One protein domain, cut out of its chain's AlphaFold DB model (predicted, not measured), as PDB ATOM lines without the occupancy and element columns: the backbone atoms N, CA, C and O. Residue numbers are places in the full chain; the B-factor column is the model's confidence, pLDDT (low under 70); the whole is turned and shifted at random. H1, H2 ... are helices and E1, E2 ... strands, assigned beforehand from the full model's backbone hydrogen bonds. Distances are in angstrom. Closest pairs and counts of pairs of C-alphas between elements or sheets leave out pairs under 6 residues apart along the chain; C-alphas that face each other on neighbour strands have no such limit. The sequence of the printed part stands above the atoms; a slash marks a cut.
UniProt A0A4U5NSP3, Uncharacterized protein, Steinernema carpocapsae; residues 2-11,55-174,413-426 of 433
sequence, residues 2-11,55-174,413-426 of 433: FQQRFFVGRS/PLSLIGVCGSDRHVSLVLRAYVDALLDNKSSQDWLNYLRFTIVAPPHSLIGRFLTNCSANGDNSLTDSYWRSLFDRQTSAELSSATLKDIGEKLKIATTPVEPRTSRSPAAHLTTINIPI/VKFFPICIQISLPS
ATOM      1  N   PHE A   2      24.921  36.763  -1.915       23.64
ATOM      2  CA  PHE A   2      25.599  37.039  -3.195       23.64
ATOM      3  C   PHE A   2      26.890  36.217  -3.352       23.64
ATOM      4  O   PHE A   2      27.792  36.341  -2.522       23.64
ATOM      5  N   GLN A   3      27.011  35.436  -4.433       25.11
ATOM      6  CA  GLN A   3      28.303  34.902  -4.870       25.11
ATOM      7  C   GLN A   3      29.158  36.039  -5.438       25.11
ATOM      8  O   GLN A   3      28.890  36.575  -6.511       25.11
ATOM      9  N   GLN A   4      30.200  36.400  -4.699       30.69
ATOM     10  CA  GLN A   4      31.250  37.321  -5.120       30.69
ATOM     11  C   GLN A   4      32.281  36.534  -5.931       30.69
ATOM     12  O   GLN A   4      32.782  35.531  -5.434       30.69
ATOM     13  N   ARG A   5      32.587  36.944  -7.169       35.81
ATOM     14  CA  ARG A   5      33.613  36.298  -8.007       35.81
ATOM     15  C   ARG A   5      34.656  37.325  -8.439       35.81
ATOM     16  O   ARG A   5      34.310  38.386  -8.943       35.81
ATOM     17  N   PHE A   6      35.925  36.979  -8.241       32.47
ATOM     18  CA  PHE A   6      37.080  37.758  -8.679       32.47
ATOM     19  C   PHE A   6      37.493  37.328 -10.084       32.47
ATOM     20  O   PHE A   6      37.587  36.129 -10.355       32.47
ATOM     21  N   PHE A   7      37.793  38.287 -10.957       34.31
ATOM     22  CA  PHE A   7      38.397  38.008 -12.257       34.31
ATOM     23  C   PHE A   7      39.886  38.332 -12.192       34.31
ATOM     24  O   PHE A   7      40.286  39.493 -12.128       34.31
ATOM     25  N   VAL A   8      40.720  37.293 -12.204       32.84
ATOM     26  CA  VAL A   8      42.167  37.445 -12.370       32.84
ATOM     27  C   VAL A   8      42.460  37.366 -13.864       32.84
ATOM     28  O   VAL A   8      42.423  36.287 -14.457       32.84
ATOM     29  N   GLY A   9      42.730  38.512 -14.487       28.58
ATOM     30  CA  GLY A   9      43.220  38.556 -15.859       28.58
ATOM     31  C   GLY A   9      44.662  38.059 -15.899       28.58
ATOM     32  O   GLY A   9      45.588  38.828 -15.671       28.58
ATOM     33  N   ARG A  10      44.882  36.768 -16.171       28.75
ATOM     34  CA  ARG A  10      46.224  36.262 -16.494       28.75
ATOM     35  C   ARG A  10      46.522  36.543 -17.966       28.75
ATOM     36  O   ARG A  10      45.860  36.000 -18.846       28.75
ATOM     37  N   SER A  11      47.558  37.332 -18.227       29.73
ATOM     38  CA  SER A  11      48.256  37.338 -19.513       29.73
ATOM     39  C   SER A  11      49.631  36.707 -19.334       29.73
ATOM     40  O   SER A  11      50.615  37.427 -19.250       29.73
ATOM     41  N   PRO A  55      55.502  39.945 -12.434       71.50
ATOM     42  CA  PRO A  55      54.837  40.835 -13.372       71.50
ATOM     43  C   PRO A  55      53.665  41.564 -12.706       71.50
ATOM     44  O   PRO A  55      52.992  41.027 -11.818       71.50
ATOM     45  N   LEU A  56      53.379  42.776 -13.193       77.06
ATOM     46  CA  LEU A  56      52.201  43.540 -12.794       77.06
ATOM     47  C   LEU A  56      50.935  42.690 -12.995       77.06
ATOM     48  O   LEU A  56      50.659  42.207 -14.092       77.06
ATOM     49  N   SER A  57      50.164  42.524 -11.929       82.25
ATOM     50  CA  SER A  57      48.925  41.759 -11.892       82.25
ATOM     51  C   SER A  57      47.739  42.706 -11.738       82.25
ATOM     52  O   SER A  57      47.626  43.426 -10.744       82.25
ATOM     53  N   LEU A  58      46.843  42.681 -12.724       81.88
ATOM     54  CA  LEU A  58      45.613  43.463 -12.721       81.88
ATOM     55  C   LEU A  58      44.420  42.594 -12.313       81.88
ATOM     56  O   LEU A  58      44.143  41.559 -12.923       81.88
ATOM     57  N   ILE A  59      43.710  43.027 -11.276       86.06
ATOM     58  CA  ILE A  59      42.577  42.314 -10.687       86.06
ATOM     59  C   ILE A  59      41.288  43.062 -11.017       86.06
ATOM     60  O   ILE A  59      41.104  44.213 -10.622       86.06
ATOM     61  N   GLY A  60      40.378  42.398 -11.727       84.00
ATOM     62  CA  GLY A  60      39.054  42.929 -12.029       84.00
ATOM     63  C   GLY A  60      38.087  42.717 -10.866       84.00
ATOM     64  O   GLY A  60      37.895  41.586 -10.407       84.00
ATOM     65  N   VAL A  61      37.451  43.797 -10.417       86.56
ATOM     66  CA  VAL A  61      36.424  43.812  -9.370       86.56
ATOM     67  C   VAL A  61      35.134  44.352  -9.972       86.56
ATOM     68  O   VAL A  61      35.105  45.475 -10.464       86.56
ATOM     69  N   CYS A  62      34.060  43.568  -9.932       84.88
ATOM     70  CA  CYS A  62      32.754  43.971 -10.452       84.88
ATOM     71  C   CYS A  62      31.693  43.814  -9.361       84.88
ATOM     72  O   CYS A  62      31.433  42.694  -8.922       84.88
ATOM     73  N   GLY A  63      31.075  44.907  -8.910       83.94
ATOM     74  CA  GLY A  63      30.028  44.835  -7.888       83.94
ATOM     75  C   GLY A  63      29.713  46.156  -7.190       83.94
ATOM     76  O   GLY A  63      30.158  47.223  -7.600       83.94
ATOM     77  N   SER A  64      28.915  46.071  -6.122       84.00
ATOM     78  CA  SER A  64      28.507  47.220  -5.305       84.00
ATOM     79  C   SER A  64      29.639  47.763  -4.423       84.00
ATOM     80  O   SER A  64      30.672  47.113  -4.246       84.00
ATOM     81  N   ASP A  65      29.409  48.920  -3.791       86.44
ATOM     82  CA  ASP A  65      30.352  49.541  -2.844       86.44
ATOM     83  C   ASP A  65      30.793  48.557  -1.745       86.44
ATOM     84  O   ASP A  65      31.982  48.411  -1.466       86.44
ATOM     85  N   ARG A  66      29.841  47.771  -1.217       86.94
ATOM     86  CA  ARG A  66      30.113  46.719  -0.228       86.94
ATOM     87  C   ARG A  66      31.072  45.657  -0.760       86.94
ATOM     88  O   ARG A  66      31.910  45.161  -0.011       86.94
ATOM     89  N   HIS A  67      30.943  45.266  -2.028       87.62
ATOM     90  CA  HIS A  67      31.845  44.280  -2.612       87.62
ATOM     91  C   HIS A  67      33.269  44.836  -2.703       87.62
ATOM     92  O   HIS A  67      34.198  44.175  -2.248       87.62
ATOM     93  N   VAL A  68      33.428  46.072  -3.187       90.88
ATOM     94  CA  VAL A  68      34.728  46.758  -3.241       90.88
ATOM     95  C   VAL A  68      35.343  46.902  -1.845       90.88
ATOM     96  O   VAL A  68      36.523  46.609  -1.672       90.88
ATOM     97  N   SER A  69      34.545  47.257  -0.832       90.56
ATOM     98  CA  SER A  69      34.982  47.344   0.570       90.56
ATOM     99  C   SER A  69      35.538  46.012   1.102       90.56
ATOM    100  O   SER A  69      36.565  45.982   1.779       90.56
ATOM    101  N   LEU A  70      34.920  44.880   0.741       90.19
ATOM    102  CA  LEU A  70      35.416  43.553   1.123       90.19
ATOM    103  C   LEU A  70      36.736  43.198   0.424       90.19
ATOM    104  O   LEU A  70      37.614  42.607   1.055       90.19
ATOM    105  N   VAL A  71      36.901  43.580  -0.847       92.62
ATOM    106  CA  VAL A  71      38.178  43.416  -1.564       92.62
ATOM    107  C   VAL A  71      39.273  44.262  -0.924       92.62
ATOM    108  O   VAL A  71      40.369  43.759  -0.696       92.62
ATOM    109  N   LEU A  72      38.973  45.522  -0.597       93.62
ATOM    110  CA  LEU A  72      39.898  46.417   0.095       93.62
ATOM    111  C   LEU A  72      40.370  45.810   1.414       93.62
ATOM    112  O   LEU A  72      41.569  45.798   1.680       93.62
ATOM    113  N   ARG A  73      39.441  45.292   2.225       91.31
ATOM    114  CA  ARG A  73      39.781  44.643   3.492       91.31
ATOM    115  C   ARG A  73      40.722  43.461   3.276       91.31
ATOM    116  O   ARG A  73      41.770  43.414   3.902       91.31
ATOM    117  N   ALA A  74      40.408  42.573   2.332       89.19
ATOM    118  CA  ALA A  74      41.269  41.433   2.013       89.19
ATOM    119  C   ALA A  74      42.660  41.853   1.500       89.19
ATOM    120  O   ALA A  74      43.654  41.214   1.834       89.19
ATOM    121  N   TYR A  75      42.737  42.921   0.700       90.44
ATOM    122  CA  TYR A  75      43.996  43.499   0.227       90.44
ATOM    123  C   TYR A  75      44.835  44.051   1.382       90.44
ATOM    124  O   TYR A  75      46.026  43.770   1.457       90.44
ATOM    125  N   VAL A  76      44.218  44.811   2.287       89.19
ATOM    126  CA  VAL A  76      44.900  45.363   3.458       89.19
ATOM    127  C   VAL A  76      45.375  44.235   4.369       89.19
ATOM    128  O   VAL A  76      46.575  44.142   4.604       89.19
ATOM    129  N   ASP A  77      44.481  43.343   4.798       85.69
ATOM    130  CA  ASP A  77      44.794  42.241   5.719       85.69
ATOM    131  C   ASP A  77      45.955  41.381   5.182       85.69
ATOM    132  O   ASP A  77      46.935  41.139   5.882       85.69
ATOM    133  N   ALA A  78      45.921  41.012   3.895       82.81
ATOM    134  CA  ALA A  78      46.968  40.195   3.279       82.81
ATOM    135  C   ALA A  78      48.350  40.872   3.226       82.81
ATOM    136  O   ALA A  78      49.369  40.179   3.182       82.81
ATOM    137  N   LEU A  79      48.395  42.206   3.192       83.81
ATOM    138  CA  LEU A  79      49.641  42.963   3.108       83.81
ATOM    139  C   LEU A  79      50.165  43.408   4.477       83.81
ATOM    140  O   LEU A  79      51.359  43.671   4.595       83.81
ATOM    141  N   LEU A  80      49.321  43.466   5.512       80.19
ATOM    142  CA  LEU A  80      49.747  43.822   6.869       80.19
ATOM    143  C   LEU A  80      50.611  42.751   7.531       80.19
ATOM    144  O   LEU A  80      51.584  43.094   8.204       80.19
ATOM    145  N   ASP A  81      50.286  41.481   7.307       68.69
ATOM    146  CA  ASP A  81      50.868  40.353   8.040       68.69
ATOM    147  C   ASP A  81      52.336  40.056   7.686       68.69
ATOM    148  O   ASP A  81      52.975  39.232   8.344       68.69
ATOM    149  N   ASN A  82      52.917  40.685   6.653       60.16
ATOM    150  CA  ASN A  82      54.221  40.267   6.147       60.16
ATOM    151  C   ASN A  82      55.150  41.436   5.769       60.16
ATOM    152  O   ASN A  82      54.911  42.204   4.851       60.16
ATOM    153  N   LYS A  83      56.320  41.549   6.407       55.75
ATOM    154  CA  LYS A  83      57.328  42.546   5.984       55.75
ATOM    155  C   LYS A  83      57.805  42.338   4.538       55.75
ATOM    156  O   LYS A  83      58.148  43.312   3.881       55.75
ATOM    157  N   SER A  84      57.770  41.099   4.031       57.72
ATOM    158  CA  SER A  84      58.066  40.787   2.621       57.72
ATOM    159  C   SER A  84      56.900  41.073   1.664       57.72
ATOM    160  O   SER A  84      57.075  40.958   0.455       57.72
ATOM    161  N   SER A  85      55.708  41.444   2.163       63.06
ATOM    162  CA  SER A  85      54.573  41.780   1.296       63.06
ATOM    163  C   SER A  85      54.570  43.224   0.789       63.06
ATOM    164  O   SER A  85      53.778  43.541  -0.094       63.06
ATOM    165  N   GLN A  86      55.472  44.090   1.265       65.75
ATOM    166  CA  GLN A  86      55.548  45.484   0.803       65.75
ATOM    167  C   GLN A  86      55.816  45.589  -0.701       65.75
ATOM    168  O   GLN A  86      55.246  46.456  -1.360       65.75
ATOM    169  N   ASP A  87      56.590  44.661  -1.265       71.62
ATOM    170  CA  ASP A  87      56.877  44.651  -2.698       71.62
ATOM    171  C   ASP A  87      55.609  44.429  -3.541       71.62
ATOM    172  O   ASP A  87      55.506  44.943  -4.653       71.62
ATOM    173  N   TRP A  88      54.585  43.754  -3.002       77.69
ATOM    174  CA  TRP A  88      53.316  43.517  -3.704       77.69
ATOM    175  C   TRP A  88      52.494  44.777  -3.938       77.69
ATOM    176  O   TRP A  88      51.695  44.802  -4.875       77.69
ATOM    177  N   LEU A  89      52.740  45.845  -3.174       82.12
ATOM    178  CA  LEU A  89      52.182  47.167  -3.467       82.12
ATOM    179  C   LEU A  89      52.579  47.631  -4.879       82.12
ATOM    180  O   LEU A  89      51.806  48.299  -5.570       82.12
ATOM    181  N   ASN A  90      53.758  47.220  -5.352       81.62
ATOM    182  CA  ASN A  90      54.251  47.583  -6.675       81.62
ATOM    183  C   ASN A  90      53.650  46.717  -7.790       81.62
ATOM    184  O   ASN A  90      53.536  47.199  -8.917       81.62
ATOM    185  N   TYR A  91      53.203  45.498  -7.473       81.06
ATOM    186  CA  TYR A  91      52.758  44.507  -8.458       81.06
ATOM    187  C   TYR A  91      51.244  44.388  -8.596       81.06
ATOM    188  O   TYR A  91      50.777  43.884  -9.611       81.06
ATOM    189  N   LEU A  92      50.458  44.839  -7.618       86.62
ATOM    190  CA  LEU A  92      49.003  44.700  -7.654       86.62
ATOM    191  C   LEU A  92      48.314  45.970  -8.124       86.62
ATOM    192  O   LEU A  92      48.565  47.064  -7.618       86.62
ATOM    193  N   ARG A  93      47.398  45.810  -9.071       87.81
ATOM    194  CA  ARG A  93      46.496  46.858  -9.541       87.81
ATOM    195  C   ARG A  93      45.075  46.326  -9.589       87.81
ATOM    196  O   ARG A  93      44.865  45.132  -9.800       87.81
ATOM    197  N   PHE A  94      44.101  47.213  -9.436       90.62
ATOM    198  CA  PHE A  94      42.686  46.861  -9.458       90.62
ATOM    199  C   PHE A  94      41.956  47.628 -10.548       90.62
ATOM    200  O   PHE A  94      42.154  48.822 -10.691       90.62
ATOM    201  N   THR A  95      41.056  46.989 -11.277       87.06
ATOM    202  CA  THR A  95      40.095  47.684 -12.138       87.06
ATOM    203  C   THR A  95      38.707  47.436 -11.585       87.06
ATOM    204  O   THR A  95      38.341  46.290 -11.339       87.06
ATOM    205  N   ILE A  96      37.943  48.508 -11.370       86.62
ATOM    206  CA  ILE A  96      36.621  48.433 -10.751       86.62
ATOM    207  C   ILE A  96      35.542  48.744 -11.779       86.62
ATOM    208  O   ILE A  96      35.579  49.773 -12.447       86.62
ATOM    209  N   VAL A  97      34.540  47.876 -11.818       85.25
ATOM    210  CA  VAL A  97      33.243  48.108 -12.440       85.25
ATOM    211  C   VAL A  97      32.208  48.147 -11.323       85.25
ATOM    212  O   VAL A  97      32.022  47.169 -10.597       85.25
ATOM    213  N   ALA A  98      31.517  49.273 -11.185       85.12
ATOM    214  CA  ALA A  98      30.504  49.466 -10.156       85.12
ATOM    215  C   ALA A  98      29.253  50.139 -10.734       85.12
ATOM    216  O   ALA A  98      29.353  50.822 -11.759       85.12
ATOM    217  N   PRO A  99      28.077  49.972 -10.099       83.88
ATOM    218  CA  PRO A  99      26.871  50.660 -10.534       83.88
ATOM    219  C   PRO A  99      27.103  52.178 -10.563       83.88
ATOM    220  O   PRO A  99      27.594  52.722  -9.575       83.88
ATOM    221  N   PRO A 100      26.714  52.907 -11.627       80.94
ATOM    222  CA  PRO A 100      26.987  54.348 -11.730       80.94
ATOM    223  C   PRO A 100      26.380  55.187 -10.599       80.94
ATOM    224  O   PRO A 100      26.845  56.283 -10.309       80.94
ATOM    225  N   HIS A 101      25.316  54.686  -9.968       81.38
ATOM    226  CA  HIS A 101      24.653  55.331  -8.839       81.38
ATOM    227  C   HIS A 101      25.312  55.018  -7.484       81.38
ATOM    228  O   HIS A 101      24.962  55.652  -6.487       81.38
ATOM    229  N   SER A 102      26.231  54.048  -7.436       86.81
ATOM    230  CA  SER A 102      26.977  53.693  -6.233       86.81
ATOM    231  C   SER A 102      28.029  54.758  -5.919       86.81
ATOM    232  O   SER A 102      28.396  55.578  -6.764       86.81
ATOM    233  N   LEU A 103      28.518  54.763  -4.686       85.62
ATOM    234  CA  LEU A 103      29.516  55.721  -4.224       85.62
ATOM    235  C   LEU A 103      30.817  55.619  -5.022       85.62
ATOM    236  O   LEU A 103      31.312  56.631  -5.523       85.62
ATOM    237  N   ILE A 104      31.341  54.401  -5.176       86.94
ATOM    238  CA  ILE A 104      32.558  54.173  -5.953       86.94
ATOM    239  C   ILE A 104      32.301  54.385  -7.447       86.94
ATOM    240  O   ILE A 104      33.155  54.944  -8.123       86.94
ATOM    241  N   GLY A 105      31.116  54.030  -7.960       86.06
ATOM    242  CA  GLY A 105      30.740  54.283  -9.352       86.06
ATOM    243  C   GLY A 105      30.786  55.770  -9.698       86.06
ATOM    244  O   GLY A 105      31.473  56.156 -10.640       86.06
ATOM    245  N   ARG A 106      30.153  56.621  -8.879       84.00
ATOM    246  CA  ARG A 106      30.202  58.086  -9.039       84.00
ATOM    247  C   ARG A 106      31.618  58.636  -8.926       84.00
ATOM    248  O   ARG A 106      32.008  59.477  -9.732       84.00
ATOM    249  N   PHE A 107      32.391  58.158  -7.950       83.88
ATOM    250  CA  PHE A 107      33.793  58.547  -7.799       83.88
ATOM    251  C   PHE A 107      34.600  58.239  -9.073       83.88
ATOM    252  O   PHE A 107      35.292  59.114  -9.588       83.88
ATOM    253  N   LEU A 108      34.460  57.030  -9.625       83.00
ATOM    254  CA  LEU A 108      35.159  56.610 -10.843       83.00
ATOM    255  C   LEU A 108      34.719  57.411 -12.073       83.00
ATOM    256  O   LEU A 108      35.558  57.728 -12.915       83.00
ATOM    257  N   THR A 109      33.434  57.760 -12.176       79.88
ATOM    258  CA  THR A 109      32.938  58.663 -13.224       79.88
ATOM    259  C   THR A 109      33.578  60.046 -13.108       79.88
ATOM    260  O   THR A 109      34.066  60.561 -14.108       79.88
ATOM    261  N   ASN A 110      33.667  60.609 -11.899       78.50
ATOM    262  CA  ASN A 110      34.278  61.923 -11.665       78.50
ATOM    263  C   ASN A 110      35.796  61.944 -11.919       78.50
ATOM    264  O   ASN A 110      36.353  62.999 -12.207       78.50
ATOM    265  N   CYS A 111      36.478  60.801 -11.817       74.50
ATOM    266  CA  CYS A 111      37.901  60.693 -12.146       74.50
ATOM    267  C   CYS A 111      38.192  60.656 -13.656       74.50
ATOM    268  O   CYS A 111      39.340  60.869 -14.045       74.50
ATOM    269  N   SER A 112      37.198  60.383 -14.510       67.25
ATOM    270  CA  SER A 112      37.379  60.405 -15.964       67.25
ATOM    271  C   SER A 112      37.055  61.796 -16.508       67.25
ATOM    272  O   SER A 112      35.894  62.193 -16.565       67.25
ATOM    273  N   ALA A 113      38.087  62.539 -16.921       54.91
ATOM    274  CA  ALA A 113      37.995  63.948 -17.325       54.91
ATOM    275  C   ALA A 113      36.995  64.242 -18.468       54.91
ATOM    276  O   ALA A 113      36.556  65.379 -18.597       54.91
ATOM    277  N   ASN A 114      36.607  63.233 -19.258       53.56
ATOM    278  CA  ASN A 114      35.693  63.379 -20.397       53.56
ATOM    279  C   ASN A 114      34.402  62.553 -20.257       53.56
ATOM    280  O   ASN A 114      33.653  62.431 -21.219       53.56
ATOM    281  N   GLY A 115      34.157  61.899 -19.113       54.66
ATOM    282  CA  GLY A 115      33.046  60.942 -18.964       54.66
ATOM    283  C   GLY A 115      33.194  59.647 -19.785       54.66
ATOM    284  O   GLY A 115      32.480  58.677 -19.531       54.66
ATOM    285  N   ASP A 116      34.166  59.585 -20.699       56.06
ATOM    286  CA  ASP A 116      34.545  58.412 -21.485       56.06
ATOM    287  C   ASP A 116      35.362  57.431 -20.638       56.06
ATOM    288  O   ASP A 116      36.580  57.302 -20.762       56.06
ATOM    289  N   ASN A 117      34.693  56.734 -19.725       63.50
ATOM    290  CA  ASN A 117      35.239  55.522 -19.130       63.50
ATOM    291  C   ASN A 117      34.518  54.322 -19.754       63.50
ATOM    292  O   ASN A 117      33.313  54.155 -19.556       63.50
ATOM    293  N   SER A 118      35.244  53.467 -20.483       64.19
ATOM    294  CA  SER A 118      34.712  52.224 -21.077       64.19
ATOM    295  C   SER A 118      34.045  51.319 -20.027       64.19
ATOM    296  O   SER A 118      33.114  50.572 -20.325       64.19
ATOM    297  N   LEU A 119      34.463  51.451 -18.764       64.81
ATOM    298  CA  LEU A 119      33.911  50.754 -17.598       64.81
ATOM    299  C   LEU A 119      32.586  51.349 -17.091       64.81
ATOM    300  O   LEU A 119      31.975  50.812 -16.172       64.81
ATOM    301  N   THR A 120      32.128  52.444 -17.698       64.19
ATOM    302  CA  THR A 120      30.839  53.101 -17.430       64.19
ATOM    303  C   THR A 120      29.895  53.068 -18.637       64.19
ATOM    304  O   THR A 120      28.843  53.703 -18.609       64.19
ATOM    305  N   ASP A 121      30.241  52.320 -19.690       72.94
ATOM    306  CA  ASP A 121      29.405  52.126 -20.878       72.94
ATOM    307  C   ASP A 121      28.036  51.482 -20.540       72.94
ATOM    308  O   ASP A 121      27.842  50.826 -19.514       72.94
ATOM    309  N   SER A 122      27.069  51.686 -21.434       75.75
ATOM    310  CA  SER A 122      25.730  51.092 -21.489       75.75
ATOM    311  C   SER A 122      25.684  49.607 -21.123       75.75
ATOM    312  O   SER A 122      24.784  49.200 -20.388       75.75
ATOM    313  N   TYR A 123      26.678  48.816 -21.545       81.38
ATOM    314  CA  TYR A 123      26.796  47.410 -21.163       81.38
ATOM    315  C   TYR A 123      26.794  47.228 -19.640       81.38
ATOM    316  O   TYR A 123      25.965  46.488 -19.110       81.38
ATOM    317  N   TRP A 124      27.666  47.941 -18.923       79.56
ATOM    318  CA  TRP A 124      27.789  47.822 -17.471       79.56
ATOM    319  C   TRP A 124      26.538  48.320 -16.758       79.56
ATOM    320  O   TRP A 124      26.083  47.685 -15.811       79.56
ATOM    321  N   ARG A 125      25.922  49.401 -17.259       78.38
ATOM    322  CA  ARG A 125      24.631  49.882 -16.741       78.38
ATOM    323  C   ARG A 125      23.558  48.801 -16.850       78.38
ATOM    324  O   ARG A 125      22.961  48.436 -15.843       78.38
ATOM    325  N   SER A 126      23.406  48.208 -18.037       81.31
ATOM    326  CA  SER A 126      22.436  47.135 -18.277       81.31
ATOM    327  C   SER A 126      22.699  45.893 -17.420       81.31
ATOM    328  O   SER A 126      21.763  45.214 -17.000       81.31
ATOM    329  N   LEU A 127      23.972  45.605 -17.130       81.19
ATOM    330  CA  LEU A 127      24.373  44.494 -16.279       81.19
ATOM    331  C   LEU A 127      23.921  44.704 -14.830       81.19
ATOM    332  O   LEU A 127      23.435  43.758 -14.214       81.19
ATOM    333  N   PHE A 128      24.030  45.927 -14.306       82.06
ATOM    334  CA  PHE A 128      23.568  46.254 -12.956       82.06
ATOM    335  C   PHE A 128      22.047  46.427 -12.864       82.06
ATOM    336  O   PHE A 128      21.463  46.000 -11.873       82.06
ATOM    337  N   ASP A 129      21.387  46.957 -13.897       77.94
ATOM    338  CA  ASP A 129      19.923  47.120 -13.911       77.94
ATOM    339  C   ASP A 129      19.180  45.774 -13.974       77.94
ATOM    340  O   ASP A 129      18.091  45.624 -13.421       77.94
ATOM    341  N   ARG A 130      19.771  44.762 -14.626       71.00
ATOM    342  CA  ARG A 130      19.212  43.398 -14.697       71.00
ATOM    343  C   ARG A 130      19.460  42.579 -13.424       71.00
ATOM    344  O   ARG A 130      18.862  41.516 -13.265       71.00
ATOM    345  N   GLN A 131      20.344  43.029 -12.532       61.78
ATOM    346  CA  GLN A 131      20.717  42.304 -11.317       61.78
ATOM    347  C   GLN A 131      19.826  42.685 -10.131       61.78
ATOM    348  O   GLN A 131      20.220  43.461  -9.266       61.78
ATOM    349  N   THR A 132      18.647  42.074 -10.035       51.62
ATOM    350  CA  THR A 132      17.801  42.191  -8.832       51.62
ATOM    351  C   THR A 132      17.720  40.935  -7.963       51.62
ATOM    352  O   THR A 132      17.137  41.020  -6.893       51.62
ATOM    353  N   SER A 133      18.338  39.797  -8.320       52.34
ATOM    354  CA  SER A 133      18.511  38.639  -7.395       52.34
ATOM    355  C   SER A 133      19.103  37.368  -8.025       52.34
ATOM    356  O   SER A 133      19.507  36.470  -7.288       52.34
ATOM    357  N   ALA A 134      19.160  37.258  -9.356       52.97
ATOM    358  CA  ALA A 134      19.594  36.033 -10.030       52.97
ATOM    359  C   ALA A 134      21.127  35.869 -10.067       52.97
ATOM    360  O   ALA A 134      21.864  36.830 -10.299       52.97
ATOM    361  N   GLU A 135      21.608  34.635  -9.877       61.28
ATOM    362  CA  GLU A 135      23.015  34.288 -10.086       61.28
ATOM    363  C   GLU A 135      23.431  34.559 -11.543       61.28
ATOM    364  O   GLU A 135      22.709  34.244 -12.491       61.28
ATOM    365  N   LEU A 136      24.614  35.151 -11.732       70.75
ATOM    366  CA  LEU A 136      25.167  35.395 -13.063       70.75
ATOM    367  C   LEU A 136      25.478  34.070 -13.771       70.75
ATOM    368  O   LEU A 136      26.198  33.223 -13.238       70.75
ATOM    369  N   SER A 137      25.005  33.929 -15.011       79.81
ATOM    370  CA  SER A 137      25.335  32.772 -15.848       79.81
ATOM    371  C   SER A 137      26.842  32.698 -16.145       79.81
ATOM    372  O   SER A 137      27.539  33.716 -16.197       79.81
ATOM    373  N   SER A 138      27.357  31.491 -16.402       78.88
ATOM    374  CA  SER A 138      28.759  31.283 -16.805       78.88
ATOM    375  C   SER A 138      29.131  32.046 -18.082       78.88
ATOM    376  O   SER A 138      30.244  32.562 -18.180       78.88
ATOM    377  N   ALA A 139      28.197  32.167 -19.028       80.81
ATOM    378  CA  ALA A 139      28.377  32.937 -20.255       80.81
ATOM    379  C   ALA A 139      28.551  34.435 -19.963       80.81
ATOM    380  O   ALA A 139      29.482  35.054 -20.472       80.81
ATOM    381  N   THR A 140      27.720  34.997 -19.080       77.94
ATOM    382  CA  THR A 140      27.834  36.402 -18.662       77.94
ATOM    383  C   THR A 140      29.163  36.667 -17.963       77.94
ATOM    384  O   THR A 140      29.804  37.676 -18.221       77.94
ATOM    385  N   LEU A 141      29.622  35.744 -17.115       74.19
ATOM    386  CA  LEU A 141      30.922  35.876 -16.458       74.19
ATOM    387  C   LEU A 141      32.081  35.888 -17.461       74.19
ATOM    388  O   LEU A 141      33.015  36.671 -17.306       74.19
ATOM    389  N   LYS A 142      32.022  35.048 -18.498       78.38
ATOM    390  CA  LYS A 142      33.040  35.043 -19.552       78.38
ATOM    391  C   LYS A 142      33.073  36.380 -20.306       78.38
ATOM    392  O   LYS A 142      34.151  36.937 -20.480       78.38
ATOM    393  N   ASP A 143      31.906  36.912 -20.664       80.94
ATOM    394  CA  ASP A 143      31.757  38.202 -21.355       80.94
ATOM    395  C   ASP A 143      32.277  39.385 -20.512       80.94
ATOM    396  O   ASP A 143      33.051  40.208 -21.003       80.94
ATOM    397  N   ILE A 144      31.974  39.415 -19.206       78.56
ATOM    398  CA  ILE A 144      32.561  40.386 -18.260       78.56
ATOM    399  C   ILE A 144      34.094  40.319 -18.296       78.56
ATOM    400  O   ILE A 144      34.758  41.353 -18.374       78.56
ATOM    401  N   GLY A 145      34.664  39.110 -18.241       77.06
ATOM    402  CA  GLY A 145      36.112  38.903 -18.264       77.06
ATOM    403  C   GLY A 145      36.766  39.373 -19.566       77.06
ATOM    404  O   GLY A 145      37.810  40.024 -19.531       77.06
ATOM    405  N   GLU A 146      36.144  39.092 -20.713       80.31
ATOM    406  CA  GLU A 146      36.615  39.545 -22.026       80.31
ATOM    407  C   GLU A 146      36.551  41.076 -22.150       80.31
ATOM    408  O   GLU A 146      37.534  41.699 -22.556       80.31
ATOM    409  N   LYS A 147      35.457  41.707 -21.709       77.31
ATOM    410  CA  LYS A 147      35.318  43.173 -21.705       77.31
ATOM    411  C   LYS A 147      36.306  43.866 -20.780       77.31
ATOM    412  O   LYS A 147      36.892  44.870 -21.174       77.31
ATOM    413  N   LEU A 148      36.538  43.323 -19.584       75.12
ATOM    414  CA  LEU A 148      37.569  43.825 -18.672       75.12
ATOM    415  C   LEU A 148      38.960  43.721 -19.292       75.12
ATOM    416  O   LEU A 148      39.743  44.660 -19.189       75.12
ATOM    417  N   LYS A 149      39.265  42.611 -19.973       77.06
ATOM    418  CA  LYS A 149      40.536  42.449 -20.684       77.06
ATOM    419  C   LYS A 149      40.704  43.515 -21.768       77.06
ATOM    420  O   LYS A 149      41.746  44.152 -21.815       77.06
ATOM    421  N   ILE A 150      39.677  43.755 -22.583       75.25
ATOM    422  CA  ILE A 150      39.702  44.789 -23.632       75.25
ATOM    423  C   ILE A 150      39.869  46.191 -23.027       75.25
ATOM    424  O   ILE A 150      40.700  46.966 -23.489       75.25
ATOM    425  N   ALA A 151      39.128  46.504 -21.962       68.94
ATOM    426  CA  ALA A 151      39.199  47.798 -21.278       68.94
ATOM    427  C   ALA A 151      40.545  48.054 -20.572       68.94
ATOM    428  O   ALA A 151      40.830  49.166 -20.136       68.94
ATOM    429  N   THR A 152      41.377  47.023 -20.420       70.12
ATOM    430  CA  THR A 152      42.654  47.109 -19.703       70.12
ATOM    431  C   THR A 152      43.869  46.846 -20.590       70.12
ATOM    432  O   THR A 152      44.999  47.055 -20.152       70.12
ATOM    433  N   THR A 153      43.663  46.459 -21.853       69.38
ATOM    434  CA  THR A 153      44.718  46.427 -22.869       69.38
ATOM    435  C   THR A 153      44.993  47.838 -23.398       69.38
ATOM    436  O   THR A 153      44.068  48.469 -23.911       69.38
ATOM    437  N   PRO A 154      46.241  48.340 -23.326       61.62
ATOM    438  CA  PRO A 154      46.613  49.601 -23.958       61.62
ATOM    439  C   PRO A 154      46.350  49.538 -25.467       61.62
ATOM    440  O   PRO A 154      46.813  48.614 -26.137       61.62
ATOM    441  N   VAL A 155      45.617  50.511 -26.006       60.31
ATOM    442  CA  VAL A 155      45.391  50.612 -27.454       60.31
ATOM    443  C   VAL A 155      46.489  51.491 -28.040       60.31
ATOM    444  O   VAL A 155      46.504  52.701 -27.813       60.31
ATOM    445  N   GLU A 156      47.418  50.898 -28.791       54.97
ATOM    446  CA  GLU A 156      48.383  51.686 -29.559       54.97
ATOM    447  C   GLU A 156      47.680  52.412 -30.724       54.97
ATOM    448  O   GLU A 156      46.859  51.809 -31.426       54.97
ATOM    449  N   PRO A 157      48.001  53.693 -30.980       53.59
ATOM    450  CA  PRO A 157      47.406  54.462 -32.065       53.59
ATOM    451  C   PRO A 157      48.024  54.024 -33.394       53.59
ATOM    452  O   PRO A 157      48.945  54.665 -33.891       53.59
ATOM    453  N   ARG A 158      47.584  52.891 -33.956       48.25
ATOM    454  CA  ARG A 158      48.190  52.383 -35.197       48.25
ATOM    455  C   ARG A 158      47.437  52.669 -36.487       48.25
ATOM    456  O   ARG A 158      48.108  52.753 -37.504       48.25
ATOM    457  N   THR A 159      46.128  52.917 -36.500       51.31
ATOM    458  CA  THR A 159      45.423  53.185 -37.781       51.31
ATOM    459  C   THR A 159      44.065  53.887 -37.675       51.31
ATOM    460  O   THR A 159      43.503  54.255 -38.705       51.31
ATOM    461  N   SER A 160      43.501  54.086 -36.479       45.62
ATOM    462  CA  SER A 160      42.161  54.669 -36.330       45.62
ATOM    463  C   SER A 160      42.225  56.097 -35.798       45.62
ATOM    464  O   SER A 160      43.053  56.429 -34.955       45.62
ATOM    465  N   ARG A 161      41.303  56.939 -36.267       47.47
ATOM    466  CA  ARG A 161      41.074  58.330 -35.835       47.47
ATOM    467  C   ARG A 161      40.607  58.442 -34.365       47.47
ATOM    468  O   ARG A 161      40.155  59.506 -33.956       47.47
ATOM    469  N   SER A 162      40.662  57.344 -33.604       49.81
ATOM    470  CA  SER A 162      40.254  57.260 -32.206       49.81
ATOM    471  C   SER A 162      41.399  57.715 -31.297       49.81
ATOM    472  O   SER A 162      42.545  57.321 -31.529       49.81
ATOM    473  N   PRO A 163      41.121  58.504 -30.247       53.28
ATOM    474  CA  PRO A 163      42.135  58.870 -29.268       53.28
ATOM    475  C   PRO A 163      42.768  57.627 -28.630       53.28
ATOM    476  O   PRO A 163      42.082  56.644 -28.336       53.28
ATOM    477  N   ALA A 164      44.087  57.672 -28.421       55.91
ATOM    478  CA  ALA A 164      44.803  56.635 -27.690       55.91
ATOM    479  C   ALA A 164      44.261  56.568 -26.255       55.91
ATOM    480  O   ALA A 164      44.222  57.580 -25.549       55.91
ATOM    481  N   ALA A 165      43.830  55.382 -25.833       61.25
ATOM    482  CA  ALA A 165      43.390  55.143 -24.469       61.25
ATOM    483  C   ALA A 165      44.557  54.602 -23.641       61.25
ATOM    484  O   ALA A 165      45.143  53.571 -23.987       61.25
ATOM    485  N   HIS A 166      44.886  55.291 -22.547       67.25
ATOM    486  CA  HIS A 166      45.930  54.863 -21.620       67.25
ATOM    487  C   HIS A 166      45.319  54.399 -20.298       67.25
ATOM    488  O   HIS A 166      44.318  54.950 -19.831       67.25
ATOM    489  N   LEU A 167      45.931  53.375 -19.700       75.25
ATOM    490  CA  LEU A 167      45.560  52.896 -18.377       75.25
ATOM    491  C   LEU A 167      46.318  53.712 -17.330       75.25
ATOM    492  O   LEU A 167      47.527  53.564 -17.167       75.25
ATOM    493  N   THR A 168      45.604  54.557 -16.599       79.94
ATOM    494  CA  THR A 168      46.177  55.375 -15.532       79.94
ATOM    495  C   THR A 168      45.883  54.738 -14.185       79.94
ATOM    496  O   THR A 168      44.750  54.350 -13.903       79.94
ATOM    497  N   THR A 169      46.900  54.636 -13.329       86.12
ATOM    498  CA  THR A 169      46.710  54.190 -11.943       86.12
ATOM    499  C   THR A 169      46.415  55.384 -11.049       86.12
ATOM    500  O   THR A 169      47.204  56.321 -10.961       86.12
ATOM    501  N   ILE A 170      45.295  55.313 -10.345       88.00
ATOM    502  CA  ILE A 170      44.889  56.220  -9.287       88.00
ATOM    503  C   ILE A 170      45.115  55.529  -7.946       88.00
ATOM    504  O   ILE A 170      44.546  54.477  -7.662       88.00
ATOM    505  N   ASN A 171      45.917  56.155  -7.093       90.94
ATOM    506  CA  ASN A 171      46.162  55.686  -5.736       90.94
ATOM    507  C   ASN A 171      45.157  56.339  -4.786       90.94
ATOM    508  O   ASN A 171      45.383  57.453  -4.314       90.94
ATOM    509  N   ILE A 172      44.040  55.660  -4.510       91.38
ATOM    510  CA  ILE A 172      43.051  56.178  -3.558       91.38
ATOM    511  C   ILE A 172      43.610  56.024  -2.142       91.38
ATOM    512  O   ILE A 172      43.961  54.902  -1.767       91.38
ATOM    513  N   PRO A 173      43.696  57.096  -1.334       92.56
ATOM    514  CA  PRO A 173      44.116  56.970   0.055       92.56
ATOM    515  C   PRO A 173      43.174  56.043   0.827       92.56
ATOM    516  O   PRO A 173      41.963  56.062   0.606       92.56
ATOM    517  N   ILE A 174      43.718  55.269   1.763       94.56
ATOM    518  CA  ILE A 174      42.940  54.405   2.654       94.56
ATOM    519  C   ILE A 174      42.691  55.152   3.971       94.56
ATOM    520  O   ILE A 174      43.583  55.769   4.559       94.56
ATOM    521  N   VAL A 413      50.380  50.115   4.195       89.62
ATOM    522  CA  VAL A 413      49.437  49.999   3.072       89.62
ATOM    523  C   VAL A 413      48.592  51.271   3.000       89.62
ATOM    524  O   VAL A 413      47.497  51.341   3.547       89.62
ATOM    525  N   LYS A 414      49.127  52.332   2.390       90.75
ATOM    526  CA  LYS A 414      48.488  53.664   2.401       90.75
ATOM    527  C   LYS A 414      47.428  53.875   1.325       90.75
ATOM    528  O   LYS A 414      46.542  54.710   1.509       90.75
ATOM    529  N   PHE A 415      47.534  53.153   0.214       92.75
ATOM    530  CA  PHE A 415      46.742  53.403  -0.983       92.75
ATOM    531  C   PHE A 415      46.139  52.123  -1.548       92.75
ATOM    532  O   PHE A 415      46.745  51.049  -1.487       92.75
ATOM    533  N   PHE A 416      44.959  52.272  -2.142       93.94
ATOM    534  CA  PHE A 416      44.314  51.262  -2.962       93.94
ATOM    535  C   PHE A 416      44.496  51.631  -4.448       93.94
ATOM    536  O   PHE A 416      43.942  52.644  -4.889       93.94
ATOM    537  N   PRO A 417      45.316  50.878  -5.210       92.44
ATOM    538  CA  PRO A 417      45.737  51.275  -6.552       92.44
ATOM    539  C   PRO A 417      44.719  50.838  -7.614       92.44
ATOM    540  O   PRO A 417      44.705  49.681  -8.044       92.44
ATOM    541  N   ILE A 418      43.877  51.771  -8.062       90.44
ATOM    542  CA  ILE A 418      42.850  51.524  -9.079       90.44
ATOM    543  C   ILE A 418      43.310  52.020 -10.446       90.44
ATOM    544  O   ILE A 418      43.589  53.196 -10.639       90.44
ATOM    545  N   CYS A 419      43.335  51.130 -11.424       86.88
ATOM    546  CA  CYS A 419      43.527  51.433 -12.825       86.88
ATOM    547  C   CYS A 419      42.205  51.828 -13.487       86.88
ATOM    548  O   CYS A 419      41.252  51.041 -13.513       86.88
ATOM    549  N   ILE A 420      42.187  53.026 -14.071       80.25
ATOM    550  CA  ILE A 420      41.107  53.526 -14.920       80.25
ATOM    551  C   ILE A 420      41.627  53.816 -16.327       80.25
ATOM    552  O   ILE A 420      42.785  54.195 -16.513       80.25
ATOM    553  N   GLN A 421      40.767  53.645 -17.324       72.62
ATOM    554  CA  GLN A 421      41.068  54.016 -18.701       72.62
ATOM    555  C   GLN A 421      40.710  55.494 -18.900       72.62
ATOM    556  O   GLN A 421      39.588  55.896 -18.597       72.62
ATOM    557  N   ILE A 422      41.654  56.297 -19.392       65.81
ATOM    558  CA  ILE A 422      41.431  57.717 -19.706       65.81
ATOM    559  C   ILE A 422      41.637  57.914 -21.211       65.81
ATOM    560  O   ILE A 422      42.663  57.496 -21.759       65.81
ATOM    561  N   SER A 423      40.663  58.534 -21.883       58.84
ATOM    562  CA  SER A 423      40.806  58.982 -23.271       58.84
ATOM    563  C   SER A 423      41.603  60.288 -23.308       58.84
ATOM    564  O   SER A 423      41.253  61.269 -22.650       58.84
ATOM    565  N   LEU A 424      42.709  60.315 -24.056       55.78
ATOM    566  CA  LEU A 424      43.431  61.565 -24.297       55.78
ATOM    567  C   LEU A 424      42.665  62.414 -25.322       55.78
ATOM    568  O   LEU A 424      42.140  61.858 -26.285       55.78
ATOM    569  N   PRO A 425      42.610  63.748 -25.178       52.06
ATOM    570  CA  PRO A 425      42.038  64.595 -26.215       52.06
ATOM    571  C   PRO A 425      42.826  64.421 -27.521       52.06
ATOM    572  O   PRO A 425      44.060  64.465 -27.534       52.06
ATOM    573  N   SER A 426      42.121  64.215 -28.635       48.28
ATOM    574  CA  SER A 426      42.737  64.231 -29.960       48.28
ATOM    575  C   SER A 426      43.338  65.616 -30.198       48.28
ATOM    576  O   SER A 426      42.604  66.603 -30.134       48.28
TER     577      SER A 426
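Overview. This is residues 2 to 11, 55 to 174 and 413 to 426 of the 433 residues of an uncharacterized protein of Steinernema carpocapsae (UniProt A0A4U5NSP3). A short parallel strand pair, E1 and E2, forms the core between H1 on one side and H5 on the other, and a longer antiparallel ribbon, E3 and E4, crosses close beside E2. H3 packs near E4, H4 lies at the far end of E2, and H2 leads into E2. The printed part has 144 residues, in the order E1 H1 H2 E2 H3 H4 H5 E3 E4, of mixed class. It is compact, with a radius of gyration of the C-alphas of 15.6 A and spans of 48 by 38 by 29 A.

Arrangement. E3, residues 165 to 173, and E4, residues 415 to 423, are antiparallel; N 168 and O 420 are 2.8 A apart, within hydrogen-bond range. E2, residues 92 to 97, comes closest to E4 at the C-alphas of Phe 94 and Ile 418, 4.7 A. E1, residues 57 to 62, is parallel to E2, with N 59 and O 93 at 2.8 A. E1, H1 of residues 65 to 80, H2 of residues 88 to 91, and E2 form a strand-helix-strand unit, parallel neighbour strands joined through helices, with a right-handed crossover. The closest C-alphas of H5, residues 138 to 152, and E1 are Leu 148 and Gly 60, 6.9 A. H3, residues 103 to 111, is close to H1 but not clearly touching, about perpendicular at 83 degrees; Ile 104 and Asp 65 have the closest C-alphas, 6.0 A. H4, residues 122 to 129, and H5 are near each other. Every O i to N i+4 pair is within hydrogen-bond range in H1, H3, H4 and H5; H2 is too short for one.

Along the chain. E1 begins at C-alpha 57 (48.925, 41.759, -11.892), and E4 ends at C-alpha 423 (40.806, 58.982, -23.271). E3 measures 24.6 A, E4 23.7 A, H1 22.4 A and H5 21.3 A.

Size, cuts and confidence. Asp 81 and Arg 161 have the farthest C-alphas, 48.4 A. Residues 12 to 54 and 175 to 412 are not printed; the C-alpha gaps are 9.7 A and 7.9 A. The link H5 to E3 is long. Mean pLDDT of the printed part is 72.5, and 50 residues are under 70, among them 2 to 11 and 153 to 166.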